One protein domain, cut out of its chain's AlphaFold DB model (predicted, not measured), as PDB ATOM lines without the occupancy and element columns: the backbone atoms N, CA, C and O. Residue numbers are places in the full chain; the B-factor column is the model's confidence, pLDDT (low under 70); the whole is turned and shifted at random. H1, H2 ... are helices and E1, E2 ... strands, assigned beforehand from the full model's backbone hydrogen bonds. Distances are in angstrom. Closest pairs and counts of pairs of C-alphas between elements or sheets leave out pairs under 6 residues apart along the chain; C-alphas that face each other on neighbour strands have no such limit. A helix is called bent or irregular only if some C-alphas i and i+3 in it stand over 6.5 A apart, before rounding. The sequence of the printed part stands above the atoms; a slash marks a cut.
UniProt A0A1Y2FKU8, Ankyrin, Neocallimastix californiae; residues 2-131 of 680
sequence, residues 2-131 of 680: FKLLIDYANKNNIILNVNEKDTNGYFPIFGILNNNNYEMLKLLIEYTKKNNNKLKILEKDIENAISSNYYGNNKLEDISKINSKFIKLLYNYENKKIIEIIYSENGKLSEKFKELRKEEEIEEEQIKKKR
ATOM      1  N   PHE A   2       5.895 -48.975   5.193       79.56
ATOM      2  CA  PHE A   2       6.706 -47.737   5.174       79.56
ATOM      3  C   PHE A   2       8.062 -47.807   5.905       79.56
ATOM      4  O   PHE A   2       9.082 -47.438   5.334       79.56
ATOM      5  N   LYS A   3       8.101 -48.370   7.122       83.25
ATOM      6  CA  LYS A   3       9.358 -48.583   7.860       83.25
ATOM      7  C   LYS A   3      10.371 -49.441   7.080       83.25
ATOM      8  O   LYS A   3      11.532 -49.072   7.013       83.25
ATOM      9  N   LEU A   4       9.925 -50.511   6.412       87.75
ATOM     10  CA  LEU A   4      10.790 -51.368   5.588       87.75
ATOM     11  C   LEU A   4      11.361 -50.624   4.371       87.75
ATOM     12  O   LEU A   4      12.488 -50.900   3.979       87.75
ATOM     13  N   LEU A   5      10.616 -49.672   3.794       85.62
ATOM     14  CA  LEU A   5      11.118 -48.818   2.708       85.62
ATOM     15  C   LEU A   5      12.198 -47.853   3.215       85.62
ATOM     16  O   LEU A   5      13.237 -47.726   2.577       85.62
ATOM     17  N   ILE A   6      11.991 -47.237   4.383       85.31
ATOM     18  CA  ILE A   6      13.005 -46.408   5.054       85.31
ATOM     19  C   ILE A   6      14.249 -47.239   5.401       85.31
ATOM     20  O   ILE A   6      15.369 -46.806   5.135       85.31
ATOM     21  N   ASP A   7      14.080 -48.436   5.962       87.62
ATOM     22  CA  ASP A   7      15.183 -49.323   6.344       87.62
ATOM     23  C   ASP A   7      15.957 -49.817   5.106       87.62
ATOM     24  O   ASP A   7      17.188 -49.807   5.105       87.62
ATOM     25  N   TYR A   8      15.262 -50.165   4.015       90.25
ATOM     26  CA  TYR A   8      15.879 -50.526   2.735       90.25
ATOM     27  C   TYR A   8      16.624 -49.345   2.099       90.25
ATOM     28  O   TYR A   8      17.757 -49.510   1.648       90.25
ATOM     29  N   ALA A   9      16.028 -48.151   2.092       86.25
ATOM     30  CA  ALA A   9      16.653 -46.954   1.542       86.25
ATOM     31  C   ALA A   9      17.923 -46.576   2.324       86.25
ATOM     32  O   ALA A   9      18.985 -46.409   1.729       86.25
ATOM     33  N   ASN A  10      17.846 -46.574   3.662       85.06
ATOM     34  CA  ASN A  10      19.001 -46.410   4.549       85.06
ATOM     35  C   ASN A  10      20.094 -47.463   4.295       85.06
ATOM     36  O   ASN A  10      21.271 -47.123   4.303       85.06
ATOM     37  N   LYS A  11      19.725 -48.737   4.096       91.00
ATOM     38  CA  LYS A  11      20.682 -49.838   3.884       91.00
ATOM     39  C   LYS A  11      21.426 -49.739   2.548       91.00
ATOM     40  O   LYS A  11      22.565 -50.183   2.464       91.00
ATOM     41  N   ASN A  12      20.787 -49.184   1.520       90.38
ATOM     42  CA  ASN A  12      21.335 -49.082   0.163       90.38
ATOM     43  C   ASN A  12      21.794 -47.652  -0.198       90.38
ATOM     44  O   ASN A  12      22.029 -47.375  -1.370       90.38
ATOM     45  N   ASN A  13      21.902 -46.741   0.781       86.19
ATOM     46  CA  ASN A  13      22.227 -45.317   0.584       86.19
ATOM     47  C   ASN A  13      21.333 -44.594  -0.449       86.19
ATOM     48  O   ASN A  13      21.768 -43.668  -1.130       86.19
ATOM     49  N   ILE A  14      20.063 -44.996  -0.549       87.00
ATOM     50  CA  ILE A  14      19.069 -44.345  -1.407       87.00
ATOM     51  C   ILE A  14      18.454 -43.179  -0.626       87.00
ATOM     52  O   ILE A  14      17.843 -43.370   0.429       87.00
ATOM     53  N   ILE A  15      18.585 -41.965  -1.159       82.06
ATOM     54  CA  ILE A  15      17.919 -40.779  -0.615       82.06
ATOM     55  C   ILE A  15      16.490 -40.746  -1.164       82.06
ATOM     56  O   ILE A  15      16.278 -40.551  -2.358       82.06
ATOM     57  N   LEU A  16      15.501 -40.941  -0.293       84.12
ATOM     58  CA  LEU A  16      14.091 -40.802  -0.644       84.12
ATOM     59  C   LEU A  16      13.741 -39.315  -0.729       84.12
ATOM     60  O   LEU A  16      13.937 -38.566   0.235       84.12
ATOM     61  N   ASN A  17      13.177 -38.888  -1.859       83.06
ATOM     62  CA  ASN A  17      12.682 -37.526  -2.012       83.06
ATOM     63  C   ASN A  17      11.329 -37.361  -1.300       83.06
ATOM     64  O   ASN A  17      10.256 -37.489  -1.882       83.06
ATOM     65  N   VAL A  18      11.389 -37.078   0.001       81.56
ATOM     66  CA  VAL A  18      10.208 -36.898   0.865       81.56
ATOM     67  C   VAL A  18       9.335 -35.690   0.501       81.56
ATOM     68  O   VAL A  18       8.211 -35.591   0.984       81.56
ATOM     69  N   ASN A  19       9.867 -34.783  -0.323       80.56
ATOM     70  CA  ASN A  19       9.220 -33.557  -0.782       80.56
ATOM     71  C   ASN A  19       8.800 -33.658  -2.264       80.56
ATOM     72  O   ASN A  19       8.441 -32.646  -2.861       80.56
ATOM     73  N   GLU A  20       8.872 -34.836  -2.891       83.38
ATOM     74  CA  GLU A  20       8.314 -35.030  -4.234       83.38
ATOM     75  C   GLU A  20       6.793 -35.179  -4.175       83.38
ATOM     76  O   GLU A  20       6.236 -35.570  -3.149       83.38
ATOM     77  N   LYS A  21       6.114 -34.875  -5.281       78.75
ATOM     78  CA  LYS A  21       4.686 -35.156  -5.444       78.75
ATOM     79  C   LYS A  21       4.507 -36.480  -6.179       78.75
ATOM     80  O   LYS A  21       5.273 -36.788  -7.087       78.75
ATOM     81  N   ASP A  22       3.488 -37.243  -5.801       75.75
ATOM     82  CA  ASP A  22       3.049 -38.407  -6.565       75.75
ATOM     83  C   ASP A  22       2.436 -37.993  -7.920       75.75
ATOM     84  O   ASP A  22       2.273 -36.808  -8.230       75.75
ATOM     85  N   THR A  23       2.034 -38.976  -8.727       79.25
ATOM     86  CA  THR A  23       1.390 -38.748 -10.034       79.25
ATOM     87  C   THR A  23       0.061 -37.989  -9.956       79.25
ATOM     88  O   THR A  23      -0.444 -37.554 -10.987       79.25
ATOM     89  N   ASN A  24      -0.516 -37.829  -8.761       69.81
ATOM     90  CA  ASN A  24      -1.749 -37.087  -8.509       69.81
ATOM     91  C   ASN A  24      -1.488 -35.675  -7.947       69.81
ATOM     92  O   ASN A  24      -2.429 -34.907  -7.754       69.81
ATOM     93  N   GLY A  25      -0.226 -35.312  -7.688       69.88
ATOM     94  CA  GLY A  25       0.165 -34.009  -7.152       69.88
ATOM     95  C   GLY A  25       0.254 -33.925  -5.620       69.88
ATOM     96  O   GLY A  25       0.371 -32.809  -5.097       69.88
ATOM     97  N   TYR A  26       0.222 -35.049  -4.897       69.88
ATOM     98  CA  TYR A  26       0.246 -35.106  -3.430       69.88
ATOM     99  C   TYR A  26       1.625 -35.466  -2.866       69.88
ATOM    100  O   TYR A  26       2.314 -36.348  -3.371       69.88
ATOM    101  N   PHE A  27       2.021 -34.819  -1.769       74.50
ATOM    102  CA  PHE A  27       3.257 -35.135  -1.043       74.50
ATOM    103  C   PHE A  27       3.109 -36.401  -0.172       74.50
ATOM    104  O   PHE A  27       2.021 -36.640   0.349       74.50
ATOM    105  N   PRO A  28       4.186 -37.155   0.132       74.38
ATOM    106  CA  PRO A  28       4.161 -38.323   1.024       74.38
ATOM    107  C   PRO A  28       3.472 -38.116   2.385       74.38
ATOM    108  O   PRO A  28       2.884 -39.053   2.928       74.38
ATOM    109  N   ILE A  29       3.494 -36.895   2.934       75.50
ATOM    110  CA  ILE A  29       2.806 -36.557   4.191       75.50
ATOM    111  C   ILE A  29       1.268 -36.603   4.083       75.50
ATOM    112  O   ILE A  29       0.599 -36.877   5.077       75.50
ATOM    113  N   PHE A  30       0.697 -36.427   2.888       71.19
ATOM    114  CA  PHE A  30      -0.746 -36.504   2.624       71.19
ATOM    115  C   PHE A  30      -1.342 -37.845   3.085       71.19
ATOM    116  O   PHE A  30      -2.326 -37.885   3.824       71.19
ATOM    117  N   GLY A  31      -0.693 -38.959   2.727       69.75
ATOM    118  CA  GLY A  31      -1.127 -40.298   3.134       69.75
ATOM    119  C   GLY A  31      -0.985 -40.553   4.640       69.75
ATOM    120  O   GLY A  31      -1.706 -41.379   5.197       69.75
ATOM    121  N   ILE A  32      -0.091 -39.827   5.317       76.38
ATOM    122  CA  ILE A  32       0.080 -39.880   6.775       76.38
ATOM    123  C   ILE A  32      -1.049 -39.105   7.471       76.38
ATOM    124  O   ILE A  32      -1.602 -39.595   8.458       76.38
ATOM    125  N   LEU A  33      -1.413 -37.936   6.931       70.50
ATOM    126  CA  LEU A  33      -2.501 -37.078   7.411       70.50
ATOM    127  C   LEU A  33      -3.865 -37.769   7.303       70.50
ATOM    128  O   LEU A  33      -4.559 -37.880   8.312       70.50
ATOM    129  N   ASN A  34      -4.217 -38.303   6.127       65.75
ATOM    130  CA  ASN A  34      -5.519 -38.950   5.907       65.75
ATOM    131  C   ASN A  34      -5.728 -40.190   6.808       65.75
ATOM    132  O   ASN A  34      -6.829 -40.463   7.276       65.75
ATOM    133  N   ASN A  35      -4.647 -40.914   7.122       70.38
ATOM    134  CA  ASN A  35      -4.673 -42.050   8.052       70.38
ATOM    135  C   ASN A  35      -4.431 -41.655   9.526       70.38
ATOM    136  O   ASN A  35      -4.320 -42.535  10.380       70.38
ATOM    137  N   ASN A  36      -4.304 -40.356   9.830       70.44
ATOM    138  CA  ASN A  36      -4.031 -39.797  11.162       70.44
ATOM    139  C   ASN A  36      -2.834 -40.464  11.889       70.44
ATOM    140  O   ASN A  36      -2.822 -40.636  13.114       70.44
ATOM    141  N   ASN A  37      -1.825 -40.903  11.125       76.62
ATOM    142  CA  ASN A  37      -0.820 -41.862  11.583       76.62
ATOM    143  C   ASN A  37       0.401 -41.171  12.217       76.62
ATOM    144  O   ASN A  37       1.448 -40.972  11.599       76.62
ATOM    145  N   TYR A  38       0.250 -40.827  13.494       80.62
ATOM    146  CA  TYR A  38       1.249 -40.140  14.317       80.62
ATOM    147  C   TYR A  38       2.637 -40.818  14.356       80.62
ATOM    148  O   TYR A  38       3.658 -40.136  14.269       80.62
ATOM    149  N   GLU A  39       2.705 -42.152  14.439       82.12
ATOM    150  CA  GLU A  39       3.993 -42.865  14.467       82.12
ATOM    151  C   GLU A  39       4.682 -42.867  13.093       82.12
ATOM    152  O   GLU A  39       5.907 -42.776  13.008       82.12
ATOM    153  N   MET A  40       3.911 -42.889  12.002       82.81
ATOM    154  CA  MET A  40       4.457 -42.757  10.649       82.81
ATOM    155  C   MET A  40       4.995 -41.342  10.378       82.81
ATOM    156  O   MET A  40       6.029 -41.220   9.720       82.81
ATOM    157  N   LEU A  41       4.385 -40.289  10.952       83.25
ATOM    158  CA  LEU A  41       4.949 -38.930  10.919       83.25
ATOM    159  C   LEU A  41       6.309 -38.867  11.630       83.25
ATOM    160  O   LEU A  41       7.262 -38.341  11.060       83.25
ATOM    161  N   LYS A  42       6.430 -39.419  12.847       85.38
ATOM    162  CA  LYS A  42       7.720 -39.460  13.566       85.38
ATOM    163  C   LYS A  42       8.813 -40.143  12.744       85.38
ATOM    164  O   LYS A  42       9.917 -39.616  12.654       85.38
ATOM    165  N   LEU A  43       8.509 -41.304  12.155       86.94
ATOM    166  CA  LEU A  43       9.464 -42.058  11.336       86.94
ATOM    167  C   LEU A  43       9.925 -41.256  10.113       86.94
ATOM    168  O   LEU A  43      11.107 -41.299   9.777       86.94
ATOM    169  N   LEU A  44       9.019 -40.499   9.484       85.69
ATOM    170  CA  LEU A  44       9.368 -39.586   8.399       85.69
ATOM    171  C   LEU A  44      10.284 -38.452   8.894       85.69
ATOM    172  O   LEU A  44      11.339 -38.245   8.306       85.69
ATOM    173  N   ILE A  45       9.937 -37.773   9.995       83.31
ATOM    174  CA  ILE A  45      10.722 -36.641  10.525       83.31
ATOM    175  C   ILE A  45      12.126 -37.070  10.997       83.31
ATOM    176  O   ILE A  45      13.110 -36.377  10.737       83.31
ATOM    177  N   GLU A  46      12.256 -38.227  11.654       84.12
ATOM    178  CA  GLU A  46      13.571 -38.757  12.045       84.12
ATOM    179  C   GLU A  46      14.397 -39.200  10.824       84.12
ATOM    180  O   GLU A  46      15.608 -38.973  10.794       84.12
ATOM    181  N   TYR A  47      13.770 -39.746   9.771       84.75
ATOM    182  CA  TYR A  47      14.463 -40.022   8.507       84.75
ATOM    183  C   TYR A  47      14.983 -38.739   7.846       84.75
ATOM    184  O   TYR A  47      16.131 -38.701   7.401       84.75
ATOM    185  N   THR A  48      14.181 -37.674   7.804       81.06
ATOM    186  CA  THR A  48      14.573 -36.403   7.174       81.06
ATOM    187  C   THR A  48      15.709 -35.727   7.940       81.06
ATOM    188  O   THR A  48      16.729 -35.378   7.347       81.06
ATOM    189  N   LYS A  49      15.611 -35.699   9.275       80.62
ATOM    190  CA  LYS A  49      16.667 -35.241  10.191       80.62
ATOM    191  C   LYS A  49      17.974 -36.024  10.025       80.62
ATOM    192  O   LYS A  49      19.034 -35.412   9.972       80.62
ATOM    193  N   LYS A  50      17.920 -37.357   9.909       82.06
ATOM    194  CA  LYS A  50      19.111 -38.205   9.716       82.06
ATOM    195  C   LYS A  50      19.837 -37.922   8.395       82.06
ATOM    196  O   LYS A  50      21.058 -38.019   8.345       82.06
ATOM    197  N   ASN A  51      19.097 -37.602   7.335       77.75
ATOM    198  CA  ASN A  51      19.640 -37.419   5.985       77.75
ATOM    199  C   ASN A  51      19.860 -35.940   5.607       77.75
ATOM    200  O   ASN A  51      20.064 -35.645   4.433       77.75
ATOM    201  N   ASN A  52      19.787 -35.007   6.571       73.94
ATOM    202  CA  ASN A  52      19.853 -33.551   6.356       73.94
ATOM    203  C   ASN A  52      18.887 -33.013   5.274       73.94
ATOM    204  O   ASN A  52      19.087 -31.925   4.734       73.94
ATOM    205  N   ASN A  53      17.817 -33.752   4.972       76.38
ATOM    206  CA  ASN A  53      16.761 -33.305   4.075       76.38
ATOM    207  C   ASN A  53      15.707 -32.587   4.925       76.38
ATOM    208  O   ASN A  53      15.259 -33.137   5.926       76.38
ATOM    209  N   LYS A  54      15.312 -31.364   4.571       77.56
ATOM    210  CA  LYS A  54      14.316 -30.614   5.349       77.56
ATOM    211  C   LYS A  54      12.921 -30.937   4.820       77.56
ATOM    212  O   LYS A  54      12.624 -30.650   3.660       77.56
ATOM    213  N   LEU A  55      12.067 -31.536   5.651       80.94
ATOM    214  CA  LEU A  55      10.675 -31.811   5.284       80.94
ATOM    215  C   LEU A  55       9.927 -30.483   5.122       80.94
ATOM    216  O   LEU A  55       9.853 -29.713   6.082       80.94
ATOM    217  N   LYS A  56       9.382 -30.228   3.931       80.69
ATOM    218  CA  LYS A  56       8.567 -29.045   3.640       80.69
ATOM    219  C   LYS A  56       7.091 -29.419   3.624       80.69
ATOM    220  O   LYS A  56       6.702 -30.393   2.987       80.69
ATOM    221  N   ILE A  57       6.273 -28.644   4.325       76.56
ATOM    222  CA  ILE A  57       4.833 -28.866   4.467       76.56
ATOM    223  C   ILE A  57       4.135 -27.539   4.173       76.56
ATOM    224  O   ILE A  57       4.412 -26.550   4.847       76.56
ATOM    225  N   LEU A  58       3.231 -27.487   3.193       75.94
ATOM    226  CA  LEU A  58       2.379 -26.309   2.997       75.94
ATOM    227  C   LEU A  58       1.055 -26.528   3.738       75.94
ATOM    228  O   LEU A  58       0.466 -27.605   3.641       75.94
ATOM    229  N   GLU A  59       0.538 -25.509   4.428       72.38
ATOM    230  CA  GLU A  59      -0.789 -25.567   5.074       72.38
ATOM    231  C   GLU A  59      -1.876 -25.949   4.059       72.38
ATOM    232  O   GLU A  59      -2.700 -26.820   4.328       72.38
ATOM    233  N   LYS A  60      -1.783 -25.416   2.835       68.56
ATOM    234  CA  LYS A  60      -2.681 -25.758   1.728       68.56
ATOM    235  C   LYS A  60      -2.648 -27.244   1.344       68.56
ATOM    236  O   LYS A  60      -3.661 -27.768   0.900       68.56
ATOM    237  N   ASP A  61      -1.532 -27.955   1.518       67.81
ATOM    238  CA  ASP A  61      -1.497 -29.405   1.272       67.81
ATOM    239  C   ASP A  61      -2.175 -30.194   2.397       67.81
ATOM    240  O   ASP A  61      -2.754 -31.249   2.141       67.81
ATOM    241  N   ILE A  62      -2.163 -29.664   3.627       67.88
ATOM    242  CA  ILE A  62      -2.946 -30.204   4.745       67.88
ATOM    243  C   ILE A  62      -4.444 -29.977   4.481       67.88
ATOM    244  O   ILE A  62      -5.236 -30.905   4.616       67.88
ATOM    245  N   GLU A  63      -4.835 -28.791   4.008       67.44
ATOM    246  CA  GLU A  63      -6.214 -28.485   3.591       67.44
ATOM    247  C   GLU A  63      -6.672 -29.323   2.381       67.44
ATOM    248  O   GLU A  63      -7.810 -29.799   2.344       67.44
ATOM    249  N   ASN A  64      -5.785 -29.589   1.417       64.56
ATOM    250  CA  ASN A  64      -6.048 -30.510   0.307       64.56
ATOM    251  C   ASN A  64      -6.220 -31.960   0.805       64.56
ATOM    252  O   ASN A  64      -7.084 -32.677   0.302       64.56
ATOM    253  N   ALA A  65      -5.452 -32.397   1.812       62.69
ATOM    254  CA  ALA A  65      -5.608 -33.714   2.446       62.69
ATOM    255  C   ALA A  65      -6.918 -33.861   3.235       62.69
ATOM    256  O   ALA A  65      -7.446 -34.962   3.348       62.69
ATOM    257  N   ILE A  66      -7.456 -32.756   3.752       62.69
ATOM    258  CA  ILE A  66      -8.771 -32.691   4.403       62.69
ATOM    259  C   ILE A  66      -9.894 -32.741   3.350       62.69
ATOM    260  O   ILE A  66     -10.882 -33.450   3.510       62.69
ATOM    261  N   SER A  67      -9.751 -32.012   2.242       59.81
ATOM    262  CA  SER A  67     -10.835 -31.810   1.263       59.81
ATOM    263  C   SER A  67     -10.945 -32.863   0.148       59.81
ATOM    264  O   SER A  67     -11.974 -32.910  -0.531       59.81
ATOM    265  N   SER A  68      -9.936 -33.713  -0.063       56.56
ATOM    266  CA  SER A  68      -9.910 -34.679  -1.174       56.56
ATOM    267  C   SER A  68     -10.360 -36.094  -0.777       56.56
ATOM    268  O   SER A  68      -9.948 -36.675   0.221       56.56
ATOM    269  N   ASN A  69     -11.214 -36.689  -1.612       52.44
ATOM    270  CA  ASN A  69     -11.985 -37.898  -1.289       52.44
ATOM    271  C   ASN A  69     -11.256 -39.219  -1.655       52.44
ATOM    272  O   ASN A  69     -11.896 -40.197  -2.036       52.44
ATOM    273  N   TYR A  70      -9.915 -39.227  -1.646       52.50
ATOM    274  CA  TYR A  70      -9.109 -40.179  -2.439       52.50
ATOM    275  C   TYR A  70      -8.989 -41.600  -1.842       52.50
ATOM    276  O   TYR A  70      -8.826 -42.566  -2.583       52.50
ATOM    277  N   TYR A  71      -9.119 -41.756  -0.520       49.88
ATOM    278  CA  TYR A  71      -9.250 -43.063   0.143       49.88
ATOM    279  C   TYR A  71     -10.425 -43.011   1.122       49.88
ATOM    280  O   TYR A  71     -10.460 -42.157   2.004       49.88
ATOM    281  N   GLY A  72     -11.405 -43.896   0.925       51.19
ATOM    282  CA  GLY A  72     -12.747 -43.738   1.484       51.19
ATOM    283  C   GLY A  72     -12.890 -43.824   3.012       51.19
ATOM    284  O   GLY A  72     -12.071 -44.397   3.726       51.19
ATOM    285  N   ASN A  73     -14.045 -43.326   3.462       48.09
ATOM    286  CA  ASN A  73     -14.686 -43.482   4.777       48.09
ATOM    287  C   ASN A  73     -14.173 -42.683   5.991       48.09
ATOM    288  O   ASN A  73     -14.897 -42.655   6.980       48.09
ATOM    289  N   ASN A  74     -13.053 -41.951   5.932       52.09
ATOM    290  CA  ASN A  74     -12.677 -41.005   7.001       52.09
ATOM    291  C   ASN A  74     -12.539 -39.573   6.476       52.09
ATOM    292  O   ASN A  74     -11.457 -39.103   6.143       52.09
ATOM    293  N   LYS A  75     -13.665 -38.860   6.441       53.22
ATOM    294  CA  LYS A  75     -13.719 -37.451   6.051       53.22
ATOM    295  C   LYS A  75     -13.188 -36.573   7.192       53.22
ATOM    296  O   LYS A  75     -13.913 -36.268   8.142       53.22
ATOM    297  N   LEU A  76     -11.924 -36.161   7.113       54.72
ATOM    298  CA  LEU A  76     -11.465 -34.990   7.861       54.72
ATOM    299  C   LEU A  76     -12.191 -33.780   7.266       54.72
ATOM    300  O   LEU A  76     -12.076 -33.512   6.084       54.72
ATOM    301  N   GLU A  77     -12.989 -33.074   8.059       55.78
ATOM    302  CA  GLU A  77     -13.741 -31.902   7.569       55.78
ATOM    303  C   GLU A  77     -13.046 -30.580   7.905       55.78
ATOM    304  O   GLU A  77     -13.392 -29.543   7.345       55.78
ATOM    305  N   ASP A  78     -12.074 -30.609   8.822       63.78
ATOM    306  CA  ASP A  78     -11.323 -29.438   9.258       63.78
ATOM    307  C   ASP A  78     -10.011 -29.835   9.970       63.78
ATOM    308  O   ASP A  78      -9.896 -30.936  10.515       63.78
ATOM    309  N   ILE A  79      -9.055 -28.904  10.043       64.38
ATOM    310  CA  ILE A  79      -7.801 -28.991  10.813       64.38
ATOM    311  C   ILE A  79      -8.084 -29.285  12.296       64.38
ATOM    312  O   ILE A  79      -7.319 -30.001  12.940       64.38
ATOM    313  N   SER A  80      -9.225 -28.832  12.826       63.47
ATOM    314  CA  SER A  80      -9.694 -29.143  14.187       63.47
ATOM    315  C   SER A  80      -9.963 -30.638  14.446       63.47
ATOM    316  O   SER A  80      -9.989 -31.050  15.605       63.47
ATOM    317  N   LYS A  81     -10.114 -31.465  13.397       65.44
ATOM    318  CA  LYS A  81     -10.239 -32.932  13.492       65.44
ATOM    319  C   LYS A  81      -8.897 -33.674  13.360       65.44
ATOM    320  O   LYS A  81      -8.855 -34.883  13.593       65.44
ATOM    321  N   ILE A  82      -7.797 -32.986  13.033       68.81
ATOM    322  CA  ILE A  82      -6.449 -33.573  13.089       68.81
ATOM    323  C   ILE A  82      -6.087 -33.834  14.557       68.81
ATOM    324  O   ILE A  82      -6.365 -33.025  15.442       68.81
ATOM    325  N   ASN A  83      -5.449 -34.975  14.836       69.75
ATOM    326  CA  ASN A  83      -5.047 -35.353  16.189       69.75
ATOM    327  C   ASN A  83      -4.180 -34.261  16.844       69.75
ATOM    328  O   ASN A  83      -3.135 -33.879  16.318       69.75
ATOM    329  N   SER A  84      -4.570 -33.795  18.033       73.62
ATOM    330  CA  SER A  84      -3.860 -32.729  18.752       73.62
ATOM    331  C   SER A  84      -2.391 -33.067  19.044       73.62
ATOM    332  O   SER A  84      -1.545 -32.174  19.023       73.62
ATOM    333  N   LYS A  85      -2.049 -34.354  19.224       78.25
ATOM    334  CA  LYS A  85      -0.653 -34.814  19.351       78.25
ATOM    335  C   LYS A  85       0.153 -34.580  18.072       78.25
ATOM    336  O   LYS A  85       1.339 -34.286  18.155       78.25
ATOM    337  N   PHE A  86      -0.481 -34.685  16.905       79.00
ATOM    338  CA  PHE A  86       0.136 -34.445  15.599       79.00
ATOM    339  C   PHE A  86       0.462 -32.958  15.417       79.00
ATOM    340  O   PHE A  86       1.594 -32.617  15.085       79.00
ATOM    341  N   ILE A  87      -0.489 -32.070  15.732       80.81
ATOM    342  CA  ILE A  87      -0.284 -30.614  15.667       80.81
ATOM    343  C   ILE A  87       0.788 -30.155  16.670       80.81
ATOM    344  O   ILE A  87       1.693 -29.417  16.286       80.81
ATOM    345  N   LYS A  88       0.761 -30.651  17.920       83.50
ATOM    346  CA  LYS A  88       1.824 -30.378  18.910       83.50
ATOM    347  C   LYS A  88       3.199 -30.881  18.445       83.50
ATOM    348  O   LYS A  88       4.202 -30.218  18.685       83.50
ATOM    349  N   LEU A  89       3.268 -32.020  17.750       83.50
ATOM    350  CA  LEU A  89       4.531 -32.543  17.217       83.50
ATOM    351  C   LEU A  89       5.087 -31.666  16.085       83.50
ATOM    352  O   LEU A  89       6.280 -31.369  16.088       83.50
ATOM    353  N   LEU A  90       4.231 -31.227  15.156       83.31
ATOM    354  CA  LEU A  90       4.602 -30.291  14.093       83.31
ATOM    355  C   LEU A  90       5.114 -28.963  14.668       83.31
ATOM    356  O   LEU A  90       6.212 -28.542  14.320       83.31
ATOM    357  N   TYR A  91       4.377 -28.367  15.610       86.12
ATOM    358  CA  TYR A  91       4.783 -27.153  16.327       86.12
ATOM    359  C   TYR A  91       6.171 -27.297  16.978       86.12
ATOM    360  O   TYR A  91       7.065 -26.481  16.750       86.12
ATOM    361  N   ASN A  92       6.401 -28.397  17.705       84.88
ATOM    362  CA  ASN A  92       7.672 -28.664  18.384       84.88
ATOM    363  C   ASN A  92       8.862 -28.827  17.423       84.88
ATOM    364  O   ASN A  92       9.985 -28.454  17.774       84.88
ATOM    365  N   TYR A  93       8.654 -29.409  16.238       82.06
ATOM    366  CA  TYR A  93       9.712 -29.564  15.235       82.06
ATOM    367  C   TYR A  93       9.944 -28.291  14.412       82.06
ATOM    368  O   TYR A  93      11.094 -28.016  14.064       82.06
ATOM    369  N   GLU A  94       8.904 -27.492  14.161       84.38
ATOM    370  CA  GLU A  94       9.008 -26.191  13.489       84.38
ATOM    371  C   GLU A  94       9.730 -25.163  14.374       84.38
ATOM    372  O   GLU A  94      10.697 -24.546  13.931       84.38
ATOM    373  N   ASN A  95       9.377 -25.068  15.664       82.38
ATOM    374  CA  ASN A  95      10.092 -24.227  16.638       82.38
ATOM    375  C   ASN A  95      11.591 -24.575  16.722       82.38
ATOM    376  O   ASN A  95      12.438 -23.696  16.879       82.38
ATOM    377  N   LYS A  96      11.937 -25.862  16.571       82.44
ATOM    378  CA  LYS A  96      13.326 -26.353  16.526       82.44
ATOM    379  C   LYS A  96      13.982 -26.237  15.142       82.44
ATOM    380  O   LYS A  96      15.132 -26.644  14.995       82.44
ATOM    381  N   LYS A  97      13.278 -25.694  14.140       81.06
ATOM    382  CA  LYS A  97      13.704 -25.542  12.733       81.06
ATOM    383  C   LYS A  97      14.098 -26.859  12.041       81.06
ATOM    384  O   LYS A  97      14.866 -26.848  11.080       81.06
ATOM    385  N   ILE A  98      13.579 -27.989  12.531       79.19
ATOM    386  CA  ILE A  98      13.860 -29.343  12.018       79.19
ATOM    387  C   ILE A  98      13.033 -29.636  10.756       79.19
ATOM    388  O   ILE A  98      13.498 -30.335   9.856       79.19
ATOM    389  N   ILE A  99      11.827 -29.075  10.680       82.31
ATOM    390  CA  ILE A  99      10.967 -29.081   9.491       82.31
ATOM    391  C   ILE A  99      10.758 -27.640   8.997       82.31
ATOM    392  O   ILE A  99      11.351 -26.704   9.539       82.31
ATOM    393  N   GLU A 100      10.038 -27.479   7.889       84.12
ATOM    394  CA  GLU A 100       9.601 -26.187   7.358       84.12
ATOM    395  C   GLU A 100       8.104 -26.248   7.073       84.12
ATOM    396  O   GLU A 100       7.679 -26.945   6.148       84.12
ATOM    397  N   ILE A 101       7.305 -25.520   7.845       81.62
ATOM    398  CA  ILE A 101       5.868 -25.406   7.612       81.62
ATOM    399  C   ILE A 101       5.572 -24.019   7.053       81.62
ATOM    400  O   ILE A 101       5.712 -23.007   7.734       81.62
ATOM    401  N   ILE A 102       5.121 -23.976   5.802       81.75
ATOM    402  CA  ILE A 102       4.675 -22.751   5.141       81.75
ATOM    403  C   ILE A 102       3.164 -22.653   5.341       81.75
ATOM    404  O   ILE A 102       2.382 -23.311   4.650       81.75
ATOM    405  N   TYR A 103       2.765 -21.848   6.318       81.94
ATOM    406  CA  TYR A 103       1.374 -21.586   6.674       81.94
ATOM    407  C   TYR A 103       1.039 -20.099   6.537       81.94
ATOM    408  O   TYR A 103       1.912 -19.233   6.575       81.94
ATOM    409  N   SER A 104      -0.241 -19.805   6.344       78.38
ATOM    410  CA  SER A 104      -0.751 -18.444   6.220       78.38
ATOM    411  C   SER A 104      -0.897 -17.790   7.599       78.38
ATOM    412  O   SER A 104      -1.268 -18.443   8.573       78.38
ATOM    413  N   GLU A 105      -0.625 -16.486   7.723       72.44
ATOM    414  CA  GLU A 105      -0.624 -15.803   9.033       72.44
ATOM    415  C   GLU A 105      -1.976 -15.869   9.765       72.44
ATOM    416  O   GLU A 105      -2.007 -15.900  11.002       72.44
ATOM    417  N   ASN A 106      -3.065 -15.960   8.995       73.38
ATOM    418  CA  ASN A 106      -4.454 -16.088   9.446       73.38
ATOM    419  C   ASN A 106      -5.046 -17.484   9.156       73.38
ATOM    420  O   ASN A 106      -6.263 -17.650   9.149       73.38
ATOM    421  N   GLY A 107      -4.198 -18.477   8.879       75.62
ATOM    422  CA  GLY A 107      -4.603 -19.866   8.685       75.62
ATOM    423  C   GLY A 107      -4.928 -20.570   9.998       75.62
ATOM    424  O   GLY A 107      -4.451 -20.186  11.073       75.62
ATOM    425  N   LYS A 108      -5.713 -21.647   9.928       77.69
ATOM    426  CA  LYS A 108      -6.135 -22.399  11.123       77.69
ATOM    427  C   LYS A 108      -4.953 -23.061  11.838       77.69
ATOM    428  O   LYS A 108      -5.002 -23.257  13.054       77.69
ATOM    429  N   LEU A 109      -3.871 -23.385  11.121       80.12
ATOM    430  CA  LEU A 109      -2.648 -23.900  11.737       80.12
ATOM    431  C   LEU A 109      -1.891 -22.796  12.493       80.12
ATOM    432  O   LEU A 109      -1.396 -23.043  13.592       80.12
ATOM    433  N   SER A 110      -1.876 -21.570  11.956       80.25
ATOM    434  CA  SER A 110      -1.317 -20.382  12.621       80.25
ATOM    435  C   SER A 110      -2.046 -20.066  13.925       80.25
ATOM    436  O   SER A 110      -1.405 -19.866  14.958       80.25
ATOM    437  N   GLU A 111      -3.382 -20.081  13.919       81.75
ATOM    438  CA  GLU A 111      -4.182 -19.931  15.142       81.75
ATOM    439  C   GLU A 111      -3.833 -21.007  16.172       81.75
ATOM    440  O   GLU A 111      -3.554 -20.687  17.330       81.75
ATOM    441  N   LYS A 112      -3.733 -22.274  15.747       83.38
ATOM    442  CA  LYS A 112      -3.416 -23.360  16.675       83.38
ATOM    443  C   LYS A 112      -1.995 -23.274  17.239       83.38
ATOM    444  O   LYS A 112      -1.791 -23.583  18.408       83.38
ATOM    445  N   PHE A 113      -1.023 -22.800  16.463       86.81
ATOM    446  CA  PHE A 113       0.338 -22.542  16.948       86.81
ATOM    447  C   PHE A 113       0.396 -21.336  17.907       86.81
ATOM    448  O   PHE A 113       1.156 -21.368  18.876       86.81
ATOM    449  N   LYS A 114      -0.437 -20.302  17.705       84.44
ATOM    450  CA  LYS A 114      -0.583 -19.173  18.645       84.44
ATOM    451  C   LYS A 114      -1.187 -19.611  19.986       84.44
ATOM    452  O   LYS A 114      -0.783 -19.086  21.020       84.44
ATOM    453  N   GLU A 115      -2.122 -20.566  19.993       84.62
ATOM    454  CA  GLU A 115      -2.632 -21.172  21.235       84.62
ATOM    455  C   GLU A 115      -1.542 -21.958  21.975       84.62
ATOM    456  O   GLU A 115      -1.328 -21.731  23.164       84.62
ATOM    457  N   LEU A 116      -0.808 -22.832  21.273       84.62
ATOM    458  CA  LEU A 116       0.246 -23.658  21.876       84.62
ATOM    459  C   LEU A 116       1.376 -22.827  22.498       84.62
ATOM    460  O   LEU A 116       1.859 -23.175  23.571       84.62
ATOM    461  N   ARG A 117       1.747 -21.698  21.882       84.44
ATOM    462  CA  ARG A 117       2.742 -20.781  22.457       84.44
ATOM    463  C   ARG A 117       2.295 -20.180  23.793       84.44
ATOM    464  O   ARG A 117       3.102 -20.065  24.707       84.44
ATOM    465  N   LYS A 118       1.007 -19.846  23.933       84.31
ATOM    466  CA  LYS A 118       0.449 -19.351  25.203       84.31
ATOM    467  C   LYS A 118       0.415 -20.438  26.280       84.31
ATOM    468  O   LYS A 118       0.592 -20.119  27.450       84.31
ATOM    469  N   GLU A 119       0.193 -21.702  25.903       80.38
ATOM    470  CA  GLU A 119       0.319 -22.830  26.840       80.38
ATOM    471  C   GLU A 119       1.760 -22.936  27.380       80.38
ATOM    472  O   GLU A 119       1.937 -23.042  28.593       80.38
ATOM    473  N   GLU A 120       2.778 -22.827  26.514       78.38
ATOM    474  CA  GLU A 120       4.199 -22.864  26.913       78.38
ATOM    475  C   GLU A 120       4.598 -21.690  27.826       78.38
ATOM    476  O   GLU A 120       5.204 -21.916  28.872       78.38
ATOM    477  N   GLU A 121       4.224 -20.450  27.488       79.69
ATOM    478  CA  GLU A 121       4.546 -19.254  28.292       79.69
ATOM    479  C   GLU A 121       3.999 -19.357  29.733       79.69
ATOM    480  O   GLU A 121       4.694 -19.028  30.701       79.69
ATOM    481  N   ILE A 122       2.778 -19.881  29.895       79.88
ATOM    482  CA  ILE A 122       2.154 -20.116  31.207       79.88
ATOM    483  C   ILE A 122       2.877 -21.233  31.980       79.88
ATOM    484  O   ILE A 122       3.014 -21.154  33.207       79.88
ATOM    485  N   GLU A 123       3.334 -22.282  31.293       74.44
ATOM    486  CA  GLU A 123       4.062 -23.392  31.912       74.44
ATOM    487  C   GLU A 123       5.459 -22.950  32.392       74.44
ATOM    488  O   GLU A 123       5.848 -23.257  33.525       74.44
ATOM    489  N   GLU A 124       6.175 -22.133  31.610       70.75
ATOM    490  CA  GLU A 124       7.463 -21.546  32.003       70.75
ATOM    491  C   GLU A 124       7.350 -20.613  33.222       70.75
ATOM    492  O   GLU A 124       8.168 -20.701  34.147       70.75
ATOM    493  N   GLU A 125       6.320 -19.760  33.291       71.06
ATOM    494  CA  GLU A 125       6.120 -18.859  34.435       71.06
ATOM    495  C   GLU A 125       5.825 -19.639  35.735       71.06
ATOM    496  O   GLU A 125       6.355 -19.319  36.809       71.06
ATOM    497  N   GLN A 126       5.058 -20.732  35.646       67.81
ATOM    498  CA  GLN A 126       4.834 -21.642  36.775       67.81
ATOM    499  C   GLN A 126       6.110 -22.381  37.202       67.81
ATOM    500  O   GLN A 126       6.338 -22.577  38.402       67.81
ATOM    501  N   ILE A 127       6.960 -22.786  36.252       71.25
ATOM    502  CA  ILE A 127       8.266 -23.400  36.537       71.25
ATOM    503  C   ILE A 127       9.192 -22.398  37.242       71.25
ATOM    504  O   ILE A 127       9.905 -22.781  38.174       71.25
ATOM    505  N   LYS A 128       9.156 -21.117  36.856       65.50
ATOM    506  CA  LYS A 128       9.949 -20.055  37.489       65.50
ATOM    507  C   LYS A 128       9.550 -19.828  38.952       65.50
ATOM    508  O   LYS A 128      10.418 -19.917  39.819       65.50
ATOM    509  N   LYS A 129       8.254 -19.667  39.255       60.78
ATOM    510  CA  LYS A 129       7.764 -19.573  40.650       60.78
ATOM    511  C   LYS A 129       8.178 -20.780  41.499       60.78
ATOM    512  O   LYS A 129       8.708 -20.612  42.593       60.78
ATOM    513  N   LYS A 130       8.042 -21.998  40.960       55.66
ATOM    514  CA  LYS A 130       8.478 -23.235  41.637       55.66
ATOM    515  C   LYS A 130       9.995 -23.314  41.868       55.66
ATOM    516  O   LYS A 130      10.424 -24.064  42.742       55.66
ATOM    517  N   ARG A 131      10.826 -22.586  41.107       54.06
ATOM    518  CA  ARG A 131      12.276 -22.467  41.362       54.06
ATOM    519  C   ARG A 131      12.577 -21.477  42.488       54.06
ATOM    520  O   ARG A 131      13.356 -21.813  43.372       54.06
TER     521      ARG A 131
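What this domain is: This is residues 2 to 131 of the 680 residues of the protein "Ankyrin" of Neocallimastix californiae (UniProt A0A1Y2FKU8). Three helices, H1, H3 and H5, stand side by side in a row and point nearly the same way, with a small sheet of two parallel strands, E1 and E2, beside H3 and H5, and the short helices H2 and H4 packed together. From the H5 end of this body the long helix H6 sets off nearly at right angles to H5, and its residues 118 to 131 stick out as a free arm. The printed part has 130 residues with six named helices and two named strands, in the order H1 H2 H3 E1 H4 H5 E2 H6, and its class is mostly helix. It is only just compact, close to loose, with a radius of gyration of the C-alphas of 16.4 A and spans of 51 by 35 by 24 A.

Where its parts are: Find C-alpha 2 at (6.706, -47.737, 5.174); from there H1, residues 2 to 11, runs 14.2 A. After residues 12 to 27 look for H2, residues 28 to 34, 10.9 A long; it is neither bent nor irregular, but only just: C-alphas 28 and 31 are 6.0 A apart. H3, residues 38 to 50, begins with C-alpha 38 at (1.249, -40.140, 14.317) and runs 18.5 A. Next read E1, residues 55 to 58, 10.2 A long, and directly after it H4, residues 59 to 67, 12.4 A long. Beyond residues 68 to 83 you reach H5, residues 84 to 95, 16.5 A long, and then E2, residues 99 to 102, 9.9 A long. H6, residues 108 to 131, runs 35.4 A to C-alpha 131 at (12.276, -22.467, 41.362).

How they stand to each other: Begin at H1, which only just touches H3, with 3 pairs of C-alphas within 8 A; the closest are those of Lys 3 and Leu 43, 7.4 A apart. The two run the same way at a shallow tilt of 16 degrees. H2 and H3 form a helical hairpin at a shallow tilt of 18 degrees, opposite ways; residues 38 to 41 alone of H3 touch H2, and the closest C-alphas are those of Ile 32 and Leu 41, 6.5 A apart. H2 also touches H4 at a steep tilt of 48 degrees, the same way, closest at the C-alphas of Phe 30 and Ala 65, 5.6 A apart. H3 and H5 are close but not clearly touching, with the C-alphas of Tyr 38 and Phe 86 closest at 5.9 A; they run the same way at a shallow tilt of 16 degrees. Now look between E1 and E2, which are parallel, 17 degrees between their directions: C-alphas 56 and 100 face each other at 4.8 A, and N 57 and O 100, 2.9 A, and N 102 and O 57, 2.8 A, are within hydrogen-bond range. The unit E1, H4, H5, E2 is a strand-helix-strand unit, two parallel neighbour strands with helices between them along the chain, and its crossover is right-handed. The closest C-alphas of H3 and E1 are those of Thr 48 and Leu 55, 6.3 A apart; those of H5 and E2 are Tyr 93 and Ile 99, 5.9 A apart. H5 touches H6, about perpendicular at 79 degrees, through residues 87 to 91 of H5 and 112 to 116 of H6; the closest C-alphas are those of Tyr 91 and Phe 113, 6.4 A apart. Every O i to N i+4 pair is within hydrogen-bond range in H1, H3, H4 and H5; in H2 it is 2 of 3 and in H6 19 of 20.

The domain as a whole: The C-alphas farthest apart are those of Thr 23 and Arg 131, 55.0 A. Without residues 118 to 131, which stand free, the body of 116 residues spans 42 by 34 by 21 A. The printed part has no cut; the links H1 to H2 and H4 to H5, 16 residues each, are long. The mean pLDDT of the printed part is 75.7, and 34 residues are under 70, among them residues 60 to 83 and 128 to 131.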